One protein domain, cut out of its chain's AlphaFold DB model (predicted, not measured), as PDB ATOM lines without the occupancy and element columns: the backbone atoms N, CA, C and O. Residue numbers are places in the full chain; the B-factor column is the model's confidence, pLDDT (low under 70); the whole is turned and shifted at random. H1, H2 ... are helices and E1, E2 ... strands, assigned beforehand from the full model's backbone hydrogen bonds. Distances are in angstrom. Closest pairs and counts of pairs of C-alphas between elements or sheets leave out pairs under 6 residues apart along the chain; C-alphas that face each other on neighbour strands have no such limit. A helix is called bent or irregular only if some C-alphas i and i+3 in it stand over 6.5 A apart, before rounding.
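This is residues 2 to 43 of the 127 residues of the protein "SLBB domain-containing protein" of Acidobacteria bacterium 13_1_40CM_3_56_11 (UniProt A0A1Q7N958). A small hairpin of two very short strands, E1 and E2, stands over one side of a single helix, H1, and after the helix the stretch of residues 29 to 43 folds back and runs beside H1 on another side, on past the helix's beginning. That returning stretch makes the longest axis of the outline. There are 42 residues printed, with two named strands and one named helix in the order E1, E2, H1; the sheet is E1 - E2, antiparallel. The class is mixed, helices and strands, though under half of the residues, 18 of 42, are in named elements. The whole is compact, with a radius of gyration of the C-alphas of 10.1 A, and elongated, spanning 29 by 17 by 16 A.

Begin at the first printed residue, where E1 takes residues 2 to 4. A tight link of 3 residues leads to E2, residues 8 to 10, and the two form a hairpin. They are antiparallel, with 145 degrees between their directions. Look at C-alphas 3 and 9, which face each other at 4.4 A. Then find N 10 and O 2, 2.8 A apart, and N 2 and O 10, 2.9 A apart, both pairs within hydrogen-bond range. From E2 a short link of 6 residues leads to H1, residues 17 to 28. E1 and H1 are apart, with no C-alpha of the one within 8 A of the other. In H1 every O i to N i+4 pair is within hydrogen-bond range, and the helix is not bent.

Find C-alpha 2 at (112.734, 73.662, 12.182), where E1 begins; Ile 2 to Leu 4 measure 6.6 A from first to last C-alpha. E2 runs from Asn 8 to Val 10, also 6.6 A, and ends at C-alpha 10 at (109.896, 74.169, 16.633). Go on to C-alpha 17 at (111.747, 85.863, 11.700); from there H1 runs 16.2 A, Thr 17 to Leu 28, to C-alpha 28 at (116.997, 78.059, 24.926).

The two C-alphas farthest apart are those of Asn 33 and Ala 43, at 29.9 A. Both lie in residues 29 to 43, 15 residues with no named element, whose C-alphas are 7 to 17 A from the mean of all C-alphas. Compare C-alphas 2 and 43, the first and last printed, and you will find them 13.5 A apart. The printed part has no cut, and neither link between named elements is long. The mean pLDDT of the printed part is 86.0; look at residue 43 for the one value under 70.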
ATOM      1  N   ILE A   2     111.269  73.628  12.165       84.00
ATOM      2  CA  ILE A   2     112.734  73.662  12.182       84.00
ATOM      3  C   ILE A   2     113.209  72.825  13.364       84.00
ATOM      4  O   ILE A   2     112.566  72.855  14.409       84.00
ATOM      5  N   THR A   3     114.297  72.088  13.191       86.44
ATOM      6  CA  THR A   3     114.870  71.242  14.241       86.44
ATOM      7  C   THR A   3     116.161  71.875  14.719       86.44
ATOM      8  O   THR A   3     117.002  72.264  13.906       86.44
ATOM      9  N   LEU A   4     116.305  71.993  16.033       85.38
ATOM     10  CA  LEU A   4     117.478  72.568  16.675       85.38
ATOM     11  C   LEU A   4     117.983  71.633  17.779       85.38
ATOM     12  O   LEU A   4     117.176  70.952  18.421       85.38
ATOM     13  N   PRO A   5     119.301  71.622  18.048       81.31
ATOM     14  CA  PRO A   5     119.834  70.981  19.241       81.31
ATOM     15  C   PRO A   5     119.162  71.544  20.501       81.31
ATOM     16  O   PRO A   5     118.785  72.715  20.529       81.31
ATOM     17  N   LEU A   6     119.040  70.721  21.546       83.75
ATOM     18  CA  LEU A   6     118.501  71.061  22.879       83.75
ATOM     19  C   LEU A   6     116.978  71.264  22.956       83.75
ATOM     20  O   LEU A   6     116.371  70.890  23.955       83.75
ATOM     21  N   ILE A   7     116.347  71.812  21.916       83.25
ATOM     22  CA  ILE A   7     114.916  72.181  21.932       83.25
ATOM     23  C   ILE A   7     114.064  71.428  20.898       83.25
ATOM     24  O   ILE A   7     112.859  71.675  20.814       83.25
ATOM     25  N   ASN A   8     114.667  70.485  20.164       86.38
ATOM     26  CA  ASN A   8     114.033  69.636  19.151       86.38
ATOM     27  C   ASN A   8     113.268  70.455  18.093       86.38
ATOM     28  O   ASN A   8     113.775  71.461  17.586       86.38
ATOM     29  N   ASP A   9     112.070  70.000  17.721       87.44
ATOM     30  CA  ASP A   9     111.256  70.593  16.671       87.44
ATOM     31  C   ASP A   9     110.485  71.822  17.162       87.44
ATOM     32  O   ASP A   9     109.730  71.790  18.138       87.44
ATOM     33  N   VAL A  10     110.616  72.915  16.415       87.06
ATOM     34  CA  VAL A  10     109.896  74.169  16.633       87.06
ATOM     35  C   VAL A  10     109.055  74.508  15.404       87.06
ATOM     36  O   VAL A  10     109.499  74.460  14.248       87.06
ATOM     37  N   LYS A  11     107.790  74.869  15.635       86.94
ATOM     38  CA  LYS A  11     106.881  75.307  14.574       86.94
ATOM     39  C   LYS A  11     107.278  76.707  14.103       86.94
ATOM     40  O   LYS A  11     107.024  77.683  14.785       86.94
ATOM     41  N   ALA A  12     107.855  76.781  12.906       86.56
ATOM     42  CA  ALA A  12     108.202  78.037  12.230       86.56
ATOM     43  C   ALA A  12     107.145  78.511  11.210       86.56
ATOM     44  O   ALA A  12     107.265  79.587  10.635       86.56
ATOM     45  N   VAL A  13     106.132  77.686  10.919       84.25
ATOM     46  CA  VAL A  13     105.138  77.996   9.878       84.25
ATOM     47  C   VAL A  13     104.209  79.105  10.358       84.25
ATOM     48  O   VAL A  13     103.578  78.953  11.403       84.25
ATOM     49  N   GLY A  14     104.097  80.168   9.556       83.44
ATOM     50  CA  GLY A  14     103.228  81.319   9.820       83.44
ATOM     51  C   GLY A  14     103.846  82.402  10.706       83.44
ATOM     52  O   GLY A  14     103.180  83.399  10.949       83.44
ATOM     53  N   LEU A  15     105.093  82.228  11.160       85.75
ATOM     54  CA  LEU A  15     105.792  83.187  12.014       85.75
ATOM     55  C   LEU A  15     106.728  84.087  11.208       85.75
ATOM     56  O   LEU A  15     107.357  83.646  10.238       85.75
ATOM     57  N   LYS A  16     106.875  85.335  11.651       87.75
ATOM     58  CA  LYS A  16     107.960  86.221  11.222       87.75
ATOM     59  C   LYS A  16     109.286  85.773  11.838       87.75
ATOM     60  O   LYS A  16     109.326  85.086  12.857       87.75
ATOM     61  N   THR A  17     110.392  86.185  11.224       88.06
ATOM     62  CA  THR A  17     111.747  85.863  11.700       88.06
ATOM     63  C   THR A  17     111.992  86.348  13.130       88.06
ATOM     64  O   THR A  17     112.569  85.607  13.918       88.06
ATOM     65  N   GLU A  18     111.492  87.534  13.482       89.06
ATOM     66  CA  GLU A  18     111.592  88.116  14.831       89.06
ATOM     67  C   GLU A  18     110.788  87.330  15.875       89.06
ATOM     68  O   GLU A  18     111.282  87.031  16.960       89.06
ATOM     69  N   GLU A  19     109.558  86.937  15.537       89.44
ATOM     70  CA  GLU A  19     108.700  86.142  16.423       89.44
ATOM     71  C   GLU A  19     109.336  84.783  16.709       89.44
ATOM     72  O   GLU A  19     109.406  84.338  17.855       89.44
ATOM     73  N   LEU A  20     109.859  84.141  15.662       90.31
ATOM     74  CA  LEU A  20     110.575  82.885  15.794       90.31
ATOM     75  C   LEU A  20     111.845  83.054  16.637       90.31
ATOM     76  O   LEU A  20     112.110  82.213  17.489       90.31
ATOM     77  N   GLN A  21     112.599  84.138  16.451       90.44
ATOM     78  CA  GLN A  21     113.787  84.432  17.254       90.44
ATOM     79  C   GLN A  21     113.457  84.511  18.750       90.44
ATOM     80  O   GLN A  21     114.123  83.857  19.551       90.44
ATOM     81  N   ASN A  22     112.397  85.231  19.123       90.94
ATOM     82  CA  ASN A  22     111.974  85.356  20.520       90.94
ATOM     83  C   ASN A  22     111.560  84.003  21.123       90.94
ATOM     84  O   ASN A  22     111.987  83.660  22.225       90.94
ATOM     85  N   ILE A  23     110.811  83.186  20.372       89.88
ATOM     86  CA  ILE A  23     110.421  81.830  20.799       89.88
ATOM     87  C   ILE A  23     111.650  80.943  21.036       89.88
ATOM     88  O   ILE A  23     111.669  80.135  21.967       89.88
ATOM     89  N   LEU A  24     112.672  81.067  20.186       89.94
ATOM     90  CA  LEU A  24     113.908  80.302  20.318       89.94
ATOM     91  C   LEU A  24     114.720  80.741  21.536       89.94
ATOM     92  O   LEU A  24     115.186  79.877  22.275       89.94
ATOM     93  N   ILE A  25     114.840  82.049  21.778       90.50
ATOM     94  CA  ILE A  25     115.510  82.602  22.964       90.50
ATOM     95  C   ILE A  25     114.852  82.065  24.238       90.50
ATOM     96  O   ILE A  25     115.543  81.525  25.099       90.50
ATOM     97  N   ASP A  26     113.523  82.127  24.336       90.25
ATOM     98  CA  ASP A  26     112.802  81.668  25.527       90.25
ATOM     99  C   ASP A  26     112.939  80.163  25.771       90.25
ATOM    100  O   ASP A  26     113.117  79.735  26.911       90.25
ATOM    101  N   LYS A  27     112.925  79.347  24.713       87.75
ATOM    102  CA  LYS A  27     113.148  77.898  24.839       87.75
ATOM    103  C   LYS A  27     114.596  77.550  25.195       87.75
ATOM    104  O   LYS A  27     114.816  76.575  25.911       87.75
ATOM    105  N   LEU A  28     115.571  78.316  24.704       89.06
ATOM    106  CA  LEU A  28     116.997  78.059  24.926       89.06
ATOM    107  C   LEU A  28     117.504  78.546  26.288       89.06
ATOM    108  O   LEU A  28     118.497  78.000  26.763       89.06
ATOM    109  N   LYS A  29     116.816  79.483  26.955       89.62
ATOM    110  CA  LYS A  29     117.173  79.963  28.310       89.62
ATOM    111  C   LYS A  29     117.309  78.842  29.347       89.62
ATOM    112  O   LYS A  29     118.102  78.962  30.270       89.62
ATOM    113  N   ASN A  30     116.568  77.743  29.185       87.00
ATOM    114  CA  ASN A  30     116.635  76.590  30.094       87.00
ATOM    115  C   ASN A  30     117.908  75.742  29.924       87.00
ATOM    116  O   ASN A  30     118.170  74.865  30.744       87.00
ATOM    117  N   PHE A  31     118.673  75.971  28.855       88.31
ATOM    118  CA  PHE A  31     119.840  75.165  28.493       88.31
ATOM    119  C   PHE A  31     121.115  75.996  28.305       88.31
ATOM    120  O   PHE A  31     122.212  75.462  28.436       88.31
ATOM    121  N   VAL A  32     120.985  77.286  27.988       88.25
ATOM    122  CA  VAL A  32     122.094  78.202  27.702       88.25
ATOM    123  C   VAL A  32     121.868  79.500  28.466       88.25
ATOM    124  O   VAL A  32     120.778  80.071  28.416       88.25
ATOM    125  N   ASN A  33     122.906  79.979  29.149       84.94
ATOM    126  CA  ASN A  33     122.873  81.276  29.813       84.94
ATOM    127  C   ASN A  33     123.042  82.387  28.758       84.94
ATOM    128  O   ASN A  33     123.971  82.318  27.958       84.94
ATOM    129  N   GLU A  34     122.131  83.363  28.731       87.19
ATOM    130  CA  GLU A  34     122.095  84.470  27.750       87.19
ATOM    131  C   GLU A  34     122.179  84.042  26.259       87.19
ATOM    132  O   GLU A  34     123.105  84.424  25.538       87.19
ATOM    133  N   PRO A  35     121.206  83.268  25.738       86.31
ATOM    134  CA  PRO A  35     121.250  82.790  24.358       86.31
ATOM    135  C   PRO A  35     121.077  83.935  23.346       86.31
ATOM    136  O   PRO A  35     120.063  84.631  23.341       86.31
ATOM    137  N   GLN A  36     122.040  84.075  22.431       86.75
ATOM    138  CA  GLN A  36     121.954  84.964  21.268       86.75
ATOM    139  C   GLN A  36     121.522  84.159  20.039       86.75
ATOM    140  O   GLN A  36     122.191  83.202  19.648       86.75
ATOM    141  N   VAL A  37     120.396  84.529  19.426       88.00
ATOM    142  CA  VAL A  37     119.826  83.818  18.271       88.00
ATOM    143  C   VAL A  37     119.606  84.799  17.129       88.00
ATOM    144  O   VAL A  37     119.000  85.847  17.320       88.00
ATOM    145  N   THR A  38     120.049  84.437  15.925       87.94
ATOM    146  CA  THR A  38     119.755  85.176  14.691       87.94
ATOM    147  C   THR A  38     119.056  84.248  13.710       87.94
ATOM    148  O   THR A  38     119.550  83.163  13.404       87.94
ATOM    149  N   VAL A  39     117.901  84.673  13.202       86.69
ATOM    150  CA  VAL A  39     117.105  83.893  12.249       86.69
ATOM    151  C   VAL A  39     117.188  84.538  10.869       86.69
ATOM    152  O   VAL A  39     116.730  85.660  10.676       86.69
ATOM    153  N   ILE A  40     117.733  83.808   9.890       84.31
ATOM    154  CA  ILE A  40     117.843  84.260   8.496       84.31
ATOM    155  C   ILE A  40     117.129  83.260   7.584       84.31
ATOM    156  O   ILE A  40     117.335  82.047   7.672       84.31
ATOM    157  N   VAL A  41     116.299  83.760   6.671       78.69
ATOM    158  CA  VAL A  41     115.636  82.925   5.663       78.69
ATOM    159  C   VAL A  41     116.645  82.566   4.570       78.69
ATOM    160  O   VAL A  41     116.930  83.373   3.693       78.69
ATOM    161  N   ARG A  42     117.185  81.340   4.607       71.19
ATOM    162  CA  ARG A  42     118.209  80.886   3.643       71.19
ATOM    163  C   ARG A  42     117.676  80.700   2.217       71.19
ATOM    164  O   ARG A  42     118.410  80.917   1.263       71.19
ATOM    165  N   ALA A  43     116.429  80.251   2.066       61.09
ATOM    166  CA  ALA A  43     115.767  80.116   0.768       61.09
ATOM    167  C   ALA A  43     114.247  80.034   0.941       61.09
ATOM    168  O   ALA A  43     113.748  79.213   1.715       61.09
TER     169      ALA A  43